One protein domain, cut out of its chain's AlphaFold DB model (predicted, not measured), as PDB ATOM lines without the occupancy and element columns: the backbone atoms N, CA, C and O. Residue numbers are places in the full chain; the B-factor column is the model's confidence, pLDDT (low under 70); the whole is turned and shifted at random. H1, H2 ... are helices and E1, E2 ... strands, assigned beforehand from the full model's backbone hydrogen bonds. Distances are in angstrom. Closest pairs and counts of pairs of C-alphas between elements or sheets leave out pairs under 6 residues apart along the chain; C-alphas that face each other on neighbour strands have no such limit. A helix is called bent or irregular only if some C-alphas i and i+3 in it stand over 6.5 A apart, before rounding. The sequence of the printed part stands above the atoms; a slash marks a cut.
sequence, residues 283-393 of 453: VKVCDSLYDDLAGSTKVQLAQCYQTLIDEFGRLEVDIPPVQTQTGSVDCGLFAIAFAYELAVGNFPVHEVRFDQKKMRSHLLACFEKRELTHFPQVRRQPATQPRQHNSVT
ATOM      1  N   VAL A 283      46.458   0.334  49.383       84.88
ATOM      2  CA  VAL A 283      45.601   0.736  48.265       84.88
ATOM      3  C   VAL A 283      44.806  -0.472  47.802       84.88
ATOM      4  O   VAL A 283      45.386  -1.510  47.517       84.88
ATOM      5  N   LYS A 284      43.481  -0.354  47.693       84.94
ATOM      6  CA  LYS A 284      42.657  -1.397  47.065       84.94
ATOM      7  C   LYS A 284      42.485  -1.109  45.579       84.94
ATOM      8  O   LYS A 284      41.973  -0.047  45.227       84.94
ATOM      9  N   VAL A 285      42.845  -2.055  44.716       87.50
ATOM     10  CA  VAL A 285      42.669  -1.944  43.260       87.50
ATOM     11  C   VAL A 285      41.663  -2.978  42.776       87.50
ATOM     12  O   VAL A 285      41.924  -4.174  42.773       87.50
ATOM     13  N   CYS A 286      40.494  -2.507  42.345       84.81
ATOM     14  CA  CYS A 286      39.486  -3.351  41.711       84.81
ATOM     15  C   CYS A 286      39.758  -3.414  40.203       84.81
ATOM     16  O   CYS A 286      39.379  -2.493  39.479       84.81
ATOM     17  N   ASP A 287      40.397  -4.483  39.735       82.94
ATOM     18  CA  ASP A 287      40.653  -4.702  38.308       82.94
ATOM     19  C   ASP A 287      39.688  -5.749  37.729       82.94
ATOM     20  O   ASP A 287      39.495  -6.832  38.274       82.94
ATOM     21  N   SER A 288      39.050  -5.407  36.609       79.31
ATOM     22  CA  SER A 288      38.131  -6.294  35.880       79.31
ATOM     23  C   SER A 288      38.792  -7.001  34.689       79.31
ATOM     24  O   SER A 288      38.140  -7.826  34.040       79.31
ATOM     25  N   LEU A 289      40.052  -6.677  34.381       72.94
ATOM     26  CA  LEU A 289      40.811  -7.185  33.239       72.94
ATOM     27  C   LEU A 289      41.814  -8.275  33.626       72.94
ATOM     28  O   LEU A 289      41.829  -9.327  32.984       72.94
ATOM     29  N   TYR A 290      42.654  -8.012  34.626       66.94
ATOM     30  CA  TYR A 290      43.786  -8.861  34.997       66.94
ATOM     31  C   TYR A 290      43.849  -9.081  36.511       66.94
ATOM     32  O   TYR A 290      43.349  -8.274  37.286       66.94
ATOM     33  N   ASP A 291      44.498 -10.172  36.920       63.19
ATOM     34  CA  ASP A 291      44.730 -10.498  38.336       63.19
ATOM     35  C   ASP A 291      46.068  -9.926  38.869       63.19
ATOM     36  O   ASP A 291      46.406 -10.148  40.033       63.19
ATOM     37  N   ASP A 292      46.835  -9.213  38.027       69.75
ATOM     38  CA  ASP A 292      48.142  -8.622  38.354       69.75
ATOM     39  C   ASP A 292      48.292  -7.202  37.775       69.75
ATOM     40  O   ASP A 292      47.706  -6.855  36.746       69.75
ATOM     41  N   LEU A 293      49.101  -6.372  38.436       79.12
ATOM     42  CA  LEU A 293      49.308  -4.967  38.094       79.12
ATOM     43  C   LEU A 293      50.406  -4.813  37.040       79.12
ATOM     44  O   LEU A 293      51.575  -5.127  37.273       79.12
ATOM     45  N   ALA A 294      50.061  -4.205  35.903       83.75
ATOM     46  CA  ALA A 294      51.051  -3.794  34.914       83.75
ATOM     47  C   ALA A 294      52.070  -2.804  35.516       83.75
ATOM     48  O   ALA A 294      51.724  -1.976  36.360       83.75
ATOM     49  N   GLY A 295      53.317  -2.820  35.027       82.75
ATOM     50  CA  GLY A 295      54.371  -1.908  35.503       82.75
ATOM     51  C   GLY A 295      53.978  -0.426  35.421       82.75
ATOM     52  O   GLY A 295      54.228   0.334  36.352       82.75
ATOM     53  N   SER A 296      53.251  -0.022  34.371       82.88
ATOM     54  CA  SER A 296      52.708   1.339  34.258       82.88
ATOM     55  C   SER A 296      51.700   1.671  35.361       82.88
ATOM     56  O   SER A 296      51.700   2.791  35.866       82.88
ATOM     57  N   THR A 297      50.873   0.706  35.765       85.56
ATOM     58  CA  THR A 297      49.910   0.862  36.862       85.56
ATOM     59  C   THR A 297      50.628   0.973  38.201       85.56
ATOM     60  O   THR A 297      50.281   1.833  39.002       85.56
ATOM     61  N   LYS A 298      51.687   0.186  38.430       88.50
ATOM     62  CA  LYS A 298      52.508   0.307  39.646       88.50
ATOM     63  C   LYS A 298      53.142   1.695  39.776       88.50
ATOM     64  O   LYS A 298      53.115   2.282  40.854       88.50
ATOM     65  N   VAL A 299      53.653   2.249  38.673       87.69
ATOM     66  CA  VAL A 299      54.188   3.621  38.633       87.69
ATOM     67  C   VAL A 299      53.098   4.647  38.957       87.69
ATOM     68  O   VAL A 299      53.338   5.542  39.763       87.69
ATOM     69  N   GLN A 300      51.902   4.515  38.376       86.56
ATOM     70  CA  GLN A 300      50.775   5.414  38.660       86.56
ATOM     71  C   GLN A 300      50.333   5.340  40.126       86.56
ATOM     72  O   GLN A 300      50.151   6.374  40.763       86.56
ATOM     73  N   LEU A 301      50.221   4.135  40.689       87.00
ATOM     74  CA  LEU A 301      49.872   3.936  42.096       87.00
ATOM     75  C   LEU A 301      50.916   4.567  43.022       87.00
ATOM     76  O   LEU A 301      50.553   5.316  43.926       87.00
ATOM     77  N   ALA A 302      52.205   4.346  42.755       87.31
ATOM     78  CA  ALA A 302      53.279   4.975  43.516       87.31
ATOM     79  C   ALA A 302      53.242   6.511  43.423       87.31
ATOM     80  O   ALA A 302      53.495   7.180  44.417       87.31
ATOM     81  N   GLN A 303      52.884   7.084  42.267       87.12
ATOM     82  CA  GLN A 303      52.734   8.536  42.089       87.12
ATOM     83  C   GLN A 303      51.544   9.112  42.859       87.12
ATOM     84  O   GLN A 303      51.679  10.146  43.508       87.12
ATOM     85  N   CYS A 304      50.385   8.462  42.780       85.31
ATOM     86  CA  CYS A 304      49.155   8.955  43.392       85.31
ATOM     87  C   CYS A 304      49.143   8.781  44.916       85.31
ATOM     88  O   CYS A 304      48.548   9.598  45.614       85.31
ATOM     89  N   TYR A 305      49.812   7.747  45.432       86.56
ATOM     90  CA  TYR A 305      49.742   7.351  46.839       86.56
ATOM     91  C   TYR A 305      51.090   7.451  47.564       86.56
ATOM     92  O   TYR A 305      51.359   6.686  48.489       86.56
ATOM     93  N   GLN A 306      51.933   8.425  47.196       81.81
ATOM     94  CA  GLN A 306      53.255   8.626  47.813       81.81
ATOM     95  C   GLN A 306      53.209   8.764  49.339       81.81
ATOM     96  O   GLN A 306      54.134   8.342  50.027       81.81
ATOM     97  N   THR A 307      52.131   9.337  49.877       80.12
ATOM     98  CA  THR A 307      51.941   9.529  51.321       80.12
ATOM     99  C   THR A 307      51.640   8.237  52.077       80.12
ATOM    100  O   THR A 307      51.714   8.235  53.300       80.12
ATOM    101  N   LEU A 308      51.258   7.167  51.373       81.12
ATOM    102  CA  LEU A 308      50.987   5.850  51.954       81.12
ATOM    103  C   LEU A 308      52.212   4.929  51.902       81.12
ATOM    104  O   LEU A 308      52.166   3.840  52.465       81.12
ATOM    105  N   ILE A 309      53.290   5.360  51.240       81.75
ATOM    106  CA  ILE A 309      54.549   4.621  51.185       81.75
ATOM    107  C   ILE A 309      55.165   4.603  52.583       81.75
ATOM    108  O   ILE A 309      55.358   5.654  53.199       81.75
ATOM    109  N   ASP A 310      55.501   3.410  53.059       80.12
ATOM    110  CA  ASP A 310      56.099   3.230  54.373       80.12
ATOM    111  C   ASP A 310      57.538   3.785  54.459       80.12
ATOM    112  O   ASP A 310      58.158   4.239  53.486       80.12
ATOM    113  N   GLU A 311      58.104   3.740  55.663       75.94
ATOM    114  CA  GLU A 311      59.484   4.169  55.913       75.94
ATOM    115  C   GLU A 311      60.534   3.341  55.148       75.94
ATOM    116  O   GLU A 311      61.643   3.823  54.906       75.94
ATOM    117  N   PHE A 312      60.171   2.135  54.703       77.56
ATOM    118  CA  PHE A 312      61.003   1.231  53.913       77.56
ATOM    119  C   PHE A 312      60.839   1.424  52.399       77.56
ATOM    120  O   PHE A 312      61.486   0.716  51.623       77.56
ATOM    121  N   GLY A 313      60.016   2.383  51.963       79.31
ATOM    122  CA  GLY A 313      59.770   2.635  50.550       79.31
ATOM    123  C   GLY A 313      58.851   1.597  49.912       79.31
ATOM    124  O   GLY A 313      59.072   1.245  48.758       79.31
ATOM    125  N   ARG A 314      57.865   1.065  50.635       85.38
ATOM    126  CA  ARG A 314      56.919   0.066  50.129       85.38
ATOM    127  C   ARG A 314      55.497   0.607  50.145       85.38
ATOM    128  O   ARG A 314      55.071   1.225  51.117       85.38
ATOM    129  N   LEU A 315      54.772   0.359  49.059       87.31
ATOM    130  CA  LEU A 315      53.336   0.599  48.954       87.31
ATOM    131  C   LEU A 315      52.617  -0.749  48.868       87.31
ATOM    132  O   LEU A 315      52.825  -1.495  47.910       87.31
ATOM    133  N   GLU A 316      51.774  -1.044  49.853       88.69
ATOM    134  CA  GLU A 316      50.947  -2.251  49.864       88.69
ATOM    135  C   GLU A 316      49.694  -2.050  49.007       88.69
ATOM    136  O   GLU A 316      48.950  -1.080  49.184       88.69
ATOM    137  N   VAL A 317      49.454  -2.969  48.070       88.31
ATOM    138  CA  VAL A 317      48.293  -2.938  47.177       88.31
ATOM    139  C   VAL A 317      47.504  -4.239  47.297       88.31
ATOM    140  O   VAL A 317      48.003  -5.307  46.964       88.31
ATOM    141  N   ASP A 318      46.258  -4.147  47.751       85.38
ATOM    142  CA  ASP A 318      45.297  -5.252  47.829       85.38
ATOM    143  C   ASP A 318      44.451  -5.288  46.547       85.38
ATOM    144  O   ASP A 318      43.866  -4.281  46.141       85.38
ATOM    145  N   ILE A 319      44.384  -6.445  45.898       83.69
ATOM    146  CA  ILE A 319      43.655  -6.669  44.647       83.69
ATOM    147  C   ILE A 319      42.506  -7.638  44.952       83.69
ATOM    148  O   ILE A 319      42.667  -8.861  44.860       83.69
ATOM    149  N   PRO A 320      41.334  -7.124  45.374       79.81
ATOM    150  CA  PRO A 320      40.186  -7.967  45.674       79.81
ATOM    151  C   PRO A 320      39.659  -8.681  44.413       79.81
ATOM    152  O   PRO A 320      39.632  -8.084  43.333       79.81
ATOM    153  N   PRO A 321      39.142  -9.921  44.534       78.94
ATOM    154  CA  PRO A 321      38.689 -10.732  43.402       78.94
ATOM    155  C   PRO A 321      37.306 -10.291  42.888       78.94
ATOM    156  O   PRO A 321      36.282 -10.968  43.067       78.94
ATOM    157  N   VAL A 322      37.267  -9.124  42.249       82.38
ATOM    158  CA  VAL A 322      36.059  -8.524  41.675       82.38
ATOM    159  C   VAL A 322      35.617  -9.232  40.382       82.38
ATOM    160  O   VAL A 322      36.237 -10.186  39.904       82.38
ATOM    161  N   GLN A 323      34.462  -8.842  39.836       84.06
ATOM    162  CA  GLN A 323      33.973  -9.410  38.580       84.06
ATOM    163  C   GLN A 323      34.904  -9.064  37.417       84.06
ATOM    164  O   GLN A 323      35.094  -7.891  37.105       84.06
ATOM    165  N   THR A 324      35.376 -10.094  36.715       81.00
ATOM    166  CA  THR A 324      36.069  -9.926  35.440       81.00
ATOM    167  C   THR A 324      35.070  -9.693  34.313       81.00
ATOM    168  O   THR A 324      33.996 -10.306  34.262       81.00
ATOM    169  N   GLN A 325      35.410  -8.788  33.402       82.00
ATOM    170  CA  GLN A 325      34.574  -8.484  32.249       82.00
ATOM    171  C   GLN A 325      34.645  -9.599  31.196       82.00
ATOM    172  O   GLN A 325      35.686 -10.216  30.970       82.00
ATOM    173  N   THR A 326      33.552  -9.832  30.472       77.50
ATOM    174  CA  THR A 326      33.536 -10.732  29.315       77.50
ATOM    175  C   THR A 326      33.882  -9.945  28.046       77.50
ATOM    176  O   THR A 326      32.987  -9.468  27.353       77.50
ATOM    177  N   GLY A 327      35.175  -9.741  27.771       73.12
ATOM    178  CA  GLY A 327      35.673  -9.036  26.576       73.12
ATOM    179  C   GLY A 327      36.799  -8.044  26.881       73.12
ATOM    180  O   GLY A 327      37.307  -8.017  27.992       73.12
ATOM    181  N   SER A 328      37.204  -7.213  25.915       69.50
ATOM    182  CA  SER A 328      38.261  -6.191  26.090       69.50
ATOM    183  C   SER A 328      37.751  -4.742  26.036       69.50
ATOM    184  O   SER A 328      38.544  -3.808  26.097       69.50
ATOM    185  N   VAL A 329      36.435  -4.536  25.911       79.06
ATOM    186  CA  VAL A 329      35.839  -3.238  25.530       79.06
ATOM    187  C   VAL A 329      35.061  -2.528  26.639       79.06
ATOM    188  O   VAL A 329      34.625  -1.398  26.433       79.06
ATOM    189  N   ASP A 330      34.864  -3.171  27.791       82.75
ATOM    190  CA  ASP A 330      34.001  -2.663  28.868       82.75
ATOM    191  C   ASP A 330      34.777  -2.247  30.130       82.75
ATOM    192  O   ASP A 330      34.163  -1.961  31.152       82.75
ATOM    193  N   CYS A 331      36.106  -2.129  30.083       82.81
ATOM    194  CA  CYS A 331      36.907  -1.874  31.292       82.81
ATOM    195  C   CYS A 331      36.572  -0.535  31.944       82.81
ATOM    196  O   CYS A 331      36.386  -0.464  33.155       82.81
ATOM    197  N   GLY A 332      36.373   0.509  31.135       86.50
ATOM    198  CA  GLY A 332      35.886   1.798  31.624       86.50
ATOM    199  C   GLY A 332      34.469   1.724  32.207       86.50
ATOM    200  O   GLY A 332      34.160   2.423  33.165       86.50
ATOM    201  N   LEU A 333      33.612   0.847  31.678       89.62
ATOM    202  CA  LEU A 333      32.245   0.658  32.168       89.62
ATOM    203  C   LEU A 333      32.232  -0.012  33.550       89.62
ATOM    204  O   LEU A 333      31.490   0.421  34.429       89.62
ATOM    205  N   PHE A 334      33.085  -1.019  33.755       89.62
ATOM    206  CA  PHE A 334      33.300  -1.638  35.065       89.62
ATOM    207  C   PHE A 334      33.967  -0.682  36.053       89.62
ATOM    208  O   PHE A 334      33.534  -0.622  37.199       89.62
ATOM    209  N   ALA A 335      34.953   0.111  35.617       89.50
ATOM    210  CA  ALA A 335      35.593   1.115  36.465       89.50
ATOM    211  C   ALA A 335      34.575   2.131  37.012       89.50
ATOM    212  O   ALA A 335      34.537   2.372  38.216       89.50
ATOM    213  N   ILE A 336      33.689   2.657  36.155       91.25
ATOM    214  CA  ILE A 336      32.617   3.576  36.572       91.25
ATOM    215  C   ILE A 336      31.655   2.891  37.551       91.25
ATOM    216  O   ILE A 336      31.273   3.487  38.556       91.25
ATOM    217  N   ALA A 337      31.266   1.645  37.275       90.00
ATOM    218  CA  ALA A 337      30.331   0.916  38.124       90.00
ATOM    219  C   ALA A 337      30.914   0.618  39.514       90.00
ATOM    220  O   ALA A 337      30.249   0.864  40.518       90.00
ATOM    221  N   PHE A 338      32.165   0.157  39.595       88.56
ATOM    222  CA  PHE A 338      32.843  -0.055  40.874       88.56
ATOM    223  C   PHE A 338      33.079   1.253  41.632       88.56
ATOM    224  O   PHE A 338      32.852   1.296  42.839       88.56
ATOM    225  N   ALA A 339      33.467   2.331  40.941       88.62
ATOM    226  CA  ALA A 339      33.621   3.649  41.555       88.62
ATOM    227  C   ALA A 339      32.303   4.159  42.159       88.62
ATOM    228  O   ALA A 339      32.307   4.719  43.254       88.62
ATOM    229  N   TYR A 340      31.173   3.924  41.486       89.94
ATOM    230  CA  TYR A 340      29.856   4.282  42.009       89.94
ATOM    231  C   TYR A 340      29.501   3.502  43.281       89.94
ATOM    232  O   TYR A 340      29.119   4.109  44.277       89.94
ATOM    233  N   GLU A 341      29.664   2.175  43.287       86.50
ATOM    234  CA  GLU A 341      29.367   1.353  44.474       86.50
ATOM    235  C   GLU A 341      30.253   1.734  45.673       86.50
ATOM    236  O   GLU A 341      29.762   1.833  46.798       86.50
ATOM    237  N   LEU A 342      31.536   2.034  45.423       84.12
ATOM    238  CA  LEU A 342      32.456   2.566  46.433       84.12
ATOM    239  C   LEU A 342      31.975   3.909  46.995       84.12
ATOM    240  O   LEU A 342      31.988   4.102  48.209       84.12
ATOM    241  N   ALA A 343      31.536   4.826  46.129       83.94
ATOM    242  CA  ALA A 343      31.080   6.158  46.524       83.94
ATOM    243  C   ALA A 343      29.777   6.128  47.340       83.94
ATOM    244  O   ALA A 343      29.602   6.940  48.246       83.94
ATOM    245  N   VAL A 344      28.878   5.184  47.047       83.00
ATOM    246  CA  VAL A 344      27.624   4.983  47.797       83.00
ATOM    247  C   VAL A 344      27.855   4.213  49.110       83.00
ATOM    248  O   VAL A 344      26.970   4.151  49.959       83.00
ATOM    249  N   GLY A 345      29.062   3.679  49.328       78.31
ATOM    250  CA  GLY A 345      29.437   2.982  50.560       78.31
ATOM    251  C   GLY A 345      29.040   1.504  50.589       78.31
ATOM    252  O   GLY A 345      28.984   0.909  51.666       78.31
ATOM    253  N   ASN A 346      28.780   0.893  49.430       73.62
ATOM    254  CA  ASN A 346      28.491  -0.534  49.337       73.62
ATOM    255  C   ASN A 346      29.787  -1.344  49.432       73.62
ATOM    256  O   ASN A 346      30.501  -1.560  48.452       73.62
ATOM    257  N   PHE A 347      30.071  -1.823  50.642       69.50
ATOM    258  CA  PHE A 347      31.171  -2.735  50.927       69.50
ATOM    259  C   PHE A 347      30.642  -4.094  51.411       69.50
ATOM    260  O   PHE A 347      29.678  -4.121  52.174       69.50
ATOM    261  N   PRO A 348      31.295  -5.210  51.037       68.31
ATOM    262  CA  PRO A 348      32.515  -5.282  50.237       68.31
ATOM    263  C   PRO A 348      32.252  -5.404  48.720       68.31
ATOM    264  O   PRO A 348      31.499  -6.247  48.244       68.31
ATOM    265  N   VAL A 349      32.960  -4.594  47.929       72.25
ATOM    266  CA  VAL A 349      32.754  -4.457  46.470       72.25
ATOM    267  C   VAL A 349      32.954  -5.759  45.678       72.25
ATOM    268  O   VAL A 349      32.360  -5.939  44.616       72.25
ATOM    269  N   HIS A 350      33.738  -6.710  46.194       74.69
ATOM    270  CA  HIS A 350      33.948  -8.007  45.541       74.69
ATOM    271  C   HIS A 350      32.705  -8.909  45.533       74.69
ATOM    272  O   HIS A 350      32.668  -9.867  44.756       74.69
ATOM    273  N   GLU A 351      31.679  -8.599  46.329       75.81
ATOM    274  CA  GLU A 351      30.386  -9.293  46.319       75.81
ATOM    275  C   GLU A 351      29.456  -8.795  45.205       75.81
ATOM    276  O   GLU A 351      28.552  -9.517  44.778       75.81
ATOM    277  N   VAL A 352      29.703  -7.597  44.669       80.81
ATOM    278  CA  VAL A 352      28.861  -7.007  43.627       80.81
ATOM    279  C   VAL A 352      29.089  -7.719  42.292       80.81
ATOM    280  O   VAL A 352      30.222  -7.987  41.870       80.81
ATOM    281  N   ARG A 353      27.990  -8.051  41.605       85.19
ATOM    282  CA  ARG A 353      28.006  -8.637  40.260       85.19
ATOM    283  C   ARG A 353      27.076  -7.869  39.335       85.19
ATOM    284  O   ARG A 353      25.866  -7.872  39.528       85.19
ATOM    285  N   PHE A 354      27.640  -7.255  38.307       89.56
ATOM    286  CA  PHE A 354      26.937  -6.483  37.298       89.56
ATOM    287  C   PHE A 354      26.462  -7.347  36.121       89.56
ATOM    288  O   PHE A 354      27.159  -8.244  35.633       89.56
ATOM    289  N   ASP A 355      25.270  -7.030  35.621       89.88
ATOM    290  CA  ASP A 355      24.712  -7.538  34.369       89.88
ATOM    291  C   ASP A 355      25.345  -6.777  33.197       89.88
ATOM    292  O   ASP A 355      24.794  -5.791  32.700       89.88
ATOM    293  N   GLN A 356      26.525  -7.230  32.760       89.31
ATOM    294  CA  GLN A 356      27.342  -6.555  31.741       89.31
ATOM    295  C   GLN A 356      26.562  -6.198  30.467       89.31
ATOM    296  O   GLN A 356      26.784  -5.138  29.882       89.31
ATOM    297  N   LYS A 357      25.584  -7.024  30.072       89.50
ATOM    298  CA  LYS A 357      24.755  -6.779  28.879       89.50
ATOM    299  C   LYS A 357      23.895  -5.518  29.000       89.50
ATOM    300  O   LYS A 357      23.570  -4.914  27.983       89.50
ATOM    301  N   LYS A 358      23.519  -5.130  30.220       91.38
ATOM    302  CA  LYS A 358      22.660  -3.969  30.502       91.38
ATOM    303  C   LYS A 358      23.424  -2.756  31.018       91.38
ATOM    304  O   LYS A 358      22.881  -1.659  31.004       91.38
ATOM    305  N   MET A 359      24.672  -2.924  31.456       92.94
ATOM    306  CA  MET A 359      25.469  -1.825  32.012       92.94
ATOM    307  C   MET A 359      25.620  -0.655  31.032       92.94
ATOM    308  O   MET A 359      25.514   0.501  31.429       92.94
ATOM    309  N   ARG A 360      25.846  -0.940  29.743       92.12
ATOM    310  CA  ARG A 360      26.117   0.104  28.745       92.12
ATOM    311  C   ARG A 360      24.874   0.933  28.428       92.12
ATOM    312  O   ARG A 360      24.953   2.156  28.398       92.12
ATOM    313  N   SER A 361      23.735   0.276  28.214       93.00
ATOM    314  CA  SER A 361      22.458   0.966  27.998       93.00
ATOM    315  C   SER A 361      22.014   1.735  29.241       93.00
ATOM    316  O   SER A 361      21.498   2.841  29.117       93.00
ATOM    317  N   HIS A 362      22.279   1.196  30.434       94.38
ATOM    318  CA  HIS A 362      22.053   1.895  31.698       94.38
ATOM    319  C   HIS A 362      22.888   3.171  31.818       94.38
ATOM    320  O   HIS A 362      22.337   4.226  32.106       94.38
ATOM    321  N   LEU A 363      24.194   3.110  31.537       92.50
ATOM    322  CA  LEU A 363      25.064   4.288  31.612       92.50
ATOM    323  C   LEU A 363      24.613   5.404  30.656       92.50
ATOM    324  O   LEU A 363      24.622   6.573  31.036       92.50
ATOM    325  N   LEU A 364      24.167   5.054  29.444       91.62
ATOM    326  CA  LEU A 364      23.590   6.025  28.509       91.62
ATOM    327  C   LEU A 364      22.330   6.689  29.087       91.62
ATOM    328  O   LEU A 364      22.222   7.912  29.057       91.62
ATOM    329  N   ALA A 365      21.432   5.906  29.690       90.12
ATOM    330  CA  ALA A 365      20.236   6.438  30.341       90.12
ATOM    331  C   ALA A 365      20.571   7.344  31.544       90.12
ATOM    332  O   ALA A 365      19.902   8.353  31.757       90.12
ATOM    333  N   CYS A 366      21.619   7.023  32.311       90.19
ATOM    334  CA  CYS A 366      22.119   7.879  33.390       90.19
ATOM    335  C   CYS A 366      22.612   9.233  32.860       90.19
ATOM    336  O   CYS A 366      22.325  10.270  33.458       90.19
ATOM    337  N   PHE A 367      23.308   9.257  31.716       89.81
ATOM    338  CA  PHE A 367      23.746  10.511  31.092       89.81
ATOM    339  C   PHE A 367      22.578  11.351  30.573       89.81
ATOM    340  O   PHE A 367      22.563  12.560  30.796       89.81
ATOM    341  N   GLU A 368      21.578  10.728  29.945       89.31
ATOM    342  CA  GLU A 368      20.362  11.423  29.502       89.31
ATOM    343  C   GLU A 368      19.608  12.058  30.675       89.31
ATOM    344  O   GLU A 368      19.141  13.193  30.581       89.31
ATOM    345  N   LYS A 369      19.539  11.350  31.808       88.69
ATOM    346  CA  LYS A 369      18.870  11.811  33.031       88.69
ATOM    347  C   LYS A 369      19.736  12.713  33.912       88.69
ATOM    348  O   LYS A 369      19.217  13.290  34.861       88.69
ATOM    349  N   ARG A 370      21.030  12.856  33.594       87.88
ATOM    350  CA  ARG A 370      22.042  13.569  34.397       87.88
ATOM    351  C   ARG A 370      22.123  13.083  35.850       87.88
ATOM    352  O   ARG A 370      22.451  13.853  36.746       87.88
ATOM    353  N   GLU A 371      21.849  11.803  36.068       89.75
ATOM    354  CA  GLU A 371      21.831  11.178  37.388       89.75
ATOM    355  C   GLU A 371      22.421   9.769  37.287       89.75
ATOM    356  O   GLU A 371      21.967   8.952  36.483       89.75
ATOM    357  N   LEU A 372      23.447   9.483  38.093       90.56
ATOM    358  CA  LEU A 372      24.081   8.167  38.137       90.56
ATOM    359  C   LEU A 372      23.416   7.307  39.217       90.56
ATOM    360  O   LEU A 372      23.352   7.693  40.382       90.56
ATOM    361  N   THR A 373      22.934   6.132  38.819       91.56
ATOM    362  CA  THR A 373      22.243   5.169  39.689       91.56
ATOM    363  C   THR A 373      22.950   3.815  39.671       91.56
ATOM    364  O   THR A 373      23.714   3.539  38.739       91.56
ATOM    365  N   HIS A 374      22.675   2.961  40.669       91.19
ATOM    366  CA  HIS A 374      23.234   1.605  40.757       91.19
ATOM    367  C   HIS A 374      23.164   0.884  39.414       91.19
ATOM    368  O   HIS A 374      22.110   0.814  38.775       91.19
ATOM    369  N   PHE A 375      24.303   0.340  38.988       92.50
ATOM    370  CA  PHE A 375      24.362  -0.415  37.748       92.50
ATOM    371  C   PHE A 375      23.521  -1.690  37.867       92.50
ATOM    372  O   PHE A 375      23.419  -2.250  38.955       92.50
ATOM    373  N   PRO A 376      22.928  -2.196  36.770       91.62
ATOM    374  CA  PRO A 376      22.138  -3.419  36.805       91.62
ATOM    375  C   PRO A 376      22.965  -4.581  37.360       91.62
ATOM    376  O   PRO A 376      24.038  -4.870  36.836       91.62
ATOM    377  N   GLN A 377      22.469  -5.253  38.400       89.25
ATOM    378  CA  GLN A 377      23.163  -6.362  39.062       89.25
ATOM    379  C   GLN A 377      22.489  -7.708  38.773       89.25
ATOM    380  O   GLN A 377      21.266  -7.795  38.631       89.25
ATOM    381  N   VAL A 378      23.283  -8.779  38.706       83.81
ATOM    382  CA  VAL A 378      22.787 -10.158  38.610       83.81
ATOM    383  C   VAL A 378      22.853 -10.790  39.991       83.81
ATOM    384  O   VAL A 378      23.922 -10.881  40.590       83.81
ATOM    385  N   ARG A 379      21.725 -11.307  40.484       68.75
ATOM    386  CA  ARG A 379      21.739 -12.164  41.675       68.75
ATOM    387  C   ARG A 379      22.441 -13.476  41.333       68.75
ATOM    388  O   ARG A 379      21.981 -14.198  40.447       68.75
ATOM    389  N   ARG A 380      23.515 -13.819  42.046       61.16
ATOM    390  CA  ARG A 380      24.104 -15.162  41.996       61.16
ATOM    391  C   ARG A 380      24.071 -15.824  43.366       61.16
ATOM    392  O   ARG A 380      24.215 -15.162  44.387       61.16
ATOM    393  N   GLN A 381      23.879 -17.139  43.348       52.38
ATOM    394  CA  GLN A 381      24.088 -18.003  44.505       52.38
ATOM    395  C   GLN A 381      25.586 -18.018  44.875       52.38
ATOM    396  O   GLN A 381      26.416 -17.888  43.965       52.38
ATOM    397  N   PRO A 382      25.942 -18.154  46.167       48.19
ATOM    398  CA  PRO A 382      27.326 -18.091  46.634       48.19
ATOM    399  C   PRO A 382      28.221 -19.094  45.900       48.19
ATOM    400  O   PRO A 382      27.823 -20.237  45.666       48.19
ATOM    401  N   ALA A 383      29.435 -18.677  45.539       47.75
ATOM    402  CA  ALA A 383      30.441 -19.596  45.017       47.75
ATOM    403  C   ALA A 383      30.892 -20.564  46.126       47.75
ATOM    404  O   ALA A 383      31.088 -20.158  47.266       47.75
ATOM    405  N   THR A 384      31.087 -21.838  45.782       48.44
ATOM    406  CA  THR A 384      31.504 -22.907  46.707       48.44
ATOM    407  C   THR A 384      32.953 -22.793  47.191       48.44
ATOM    408  O   THR A 384      33.327 -23.504  48.120       48.44
ATOM    409  N   GLN A 385      33.766 -21.907  46.606       47.91
ATOM    410  CA  GLN A 385      35.122 -21.605  47.073       47.91
ATOM    411  C   GLN A 385      35.424 -20.102  46.951       47.91
ATOM    412  O   GLN A 385      35.121 -19.509  45.908       47.91
ATOM    413  N   PRO A 386      36.021 -19.475  47.982       53.66
ATOM    414  CA  PRO A 386      36.482 -18.095  47.899       53.66
ATOM    415  C   PRO A 386      37.644 -17.996  46.902       53.66
ATOM    416  O   PRO A 386      38.593 -18.778  46.958       53.66
ATOM    417  N   ARG A 387      37.567 -17.040  45.968       58.19
ATOM    418  CA  ARG A 387      38.715 -16.669  45.125       58.19
ATOM    419  C   ARG A 387      39.806 -16.079  46.026       58.19
ATOM    420  O   ARG A 387      39.485 -15.315  46.932       58.19
ATOM    421  N   GLN A 388      41.064 -16.459  45.800       58.75
ATOM    422  CA  GLN A 388      42.199 -15.964  46.586       58.75
ATOM    423  C   GLN A 388      42.322 -14.439  46.459       58.75
ATOM    424  O   GLN A 388      42.165 -13.887  45.372       58.75
ATOM    425  N   HIS A 389      42.568 -13.776  47.589       64.81
ATOM    426  CA  HIS A 389      42.982 -12.377  47.634       64.81
ATOM    427  C   HIS A 389      44.442 -12.286  47.189       64.81
ATOM    428  O   HIS A 389      45.289 -12.983  47.753       64.81
ATOM    429  N   ASN A 390      44.724 -11.423  46.214       76.19
ATOM    430  CA  ASN A 390      46.085 -11.135  45.779       76.19
ATOM    431  C   ASN A 390      46.533  -9.806  46.388       76.19
ATOM    432  O   ASN A 390      45.800  -8.823  46.338       76.19
ATOM    433  N   SER A 391      47.746  -9.764  46.930       80.00
ATOM    434  CA  SER A 391      48.386  -8.531  47.385       80.00
ATOM    435  C   SER A 391      49.724  -8.355  46.681       80.00
ATOM    436  O   SER A 391      50.497  -9.308  46.563       80.00
ATOM    437  N   VAL A 392      50.006  -7.135  46.232       84.50
ATOM    438  CA  VAL A 392      51.250  -6.760  45.559       84.50
ATOM    439  C   VAL A 392      51.915  -5.638  46.343       84.50
ATOM    440  O   VAL A 392      51.324  -4.582  46.554       84.50
ATOM    441  N   THR A 393      53.176  -5.840  46.715       86.62
ATOM    442  CA  THR A 393      54.008  -4.791  47.307       86.62
ATOM    443  C   THR A 393      54.791  -4.079  46.205       86.62
ATOM    444  O   THR A 393      55.578  -4.701  45.487       86.62
TER     445      THR A 393
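Overview. This is residues 283 to 393 of the 453 residues of the protein "Retrotransposable element" of Paramuricea clavata (UniProt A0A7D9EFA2). What shape do the parts make? A two-stranded antiparallel ribbon of E1 and E2, with H1 near E1, makes one end, H3 makes the other, and H2 lies between them near the middle, steeply tilted to H3. Residues 370 to 389, with no named element, lead from H3 back to E2 in a wide loop. What is it built of? The printed part has 111 residues, in the order H1 E1 H2 H3 E2, and its class is mixed, helices and strands, with 48 residues in named elements, under half. How spread is it? It is only just compact, close to loose, with a radius of gyration of the C-alphas of 15.6 A and spans of 47 by 38 by 27 A.

Along the chain. Where are the strands? E1 is residues 314 to 319, 15.9 A long, and E2 is residues 390 to 393, 10.3 A, ending at C-alpha 393 (54.008, -4.791, 47.307). Where are the helices? H1, residues 295 to 304, is 14.4 A long and begins at C-alpha 295 (54.371, -1.908, 35.503). H2 is residues 331 to 344, 20.1 A, and H3 residues 356 to 369, 20.3 A.

Arrangement. How do the strands pair? E1 and E2 are antiparallel at 165 degrees, with N 317 and O 392 within hydrogen-bond range at 2.9 A. Residues 283 to 284 pair, parallel, with residues 317 to 318 of E1. How do the helices stand? The closest C-alphas of H1 and E1, Ala 302 and Leu 315, are 7.0 A apart. H2 and H3 are close but not clearly touching, the closest C-alphas being Leu 333 and Arg 360 at 7.0 A. They run the same way at a steep tilt of 66 degrees. H1 and H2 are apart, and so are H1 and H3. Are the helix backbones whole? In H1 and H2 every O i to N i+4 pair is within hydrogen-bond range, in H3 8 of 10; H3 is irregular, with C-alphas 357 and 360 7.0 A apart.

Size, cuts and confidence. How large is it? The two C-alphas farthest apart, Phe 312 and Glu 368, are 48.5 A apart. Is it cut, and which links are long? The printed part has no cut, and the links E1 to H2, H2 to H3 and H3 to E2 are long. Where is confidence low? Mean pLDDT of the printed part is 81.2, with 17 residues under 70, among them residues 379 to 389.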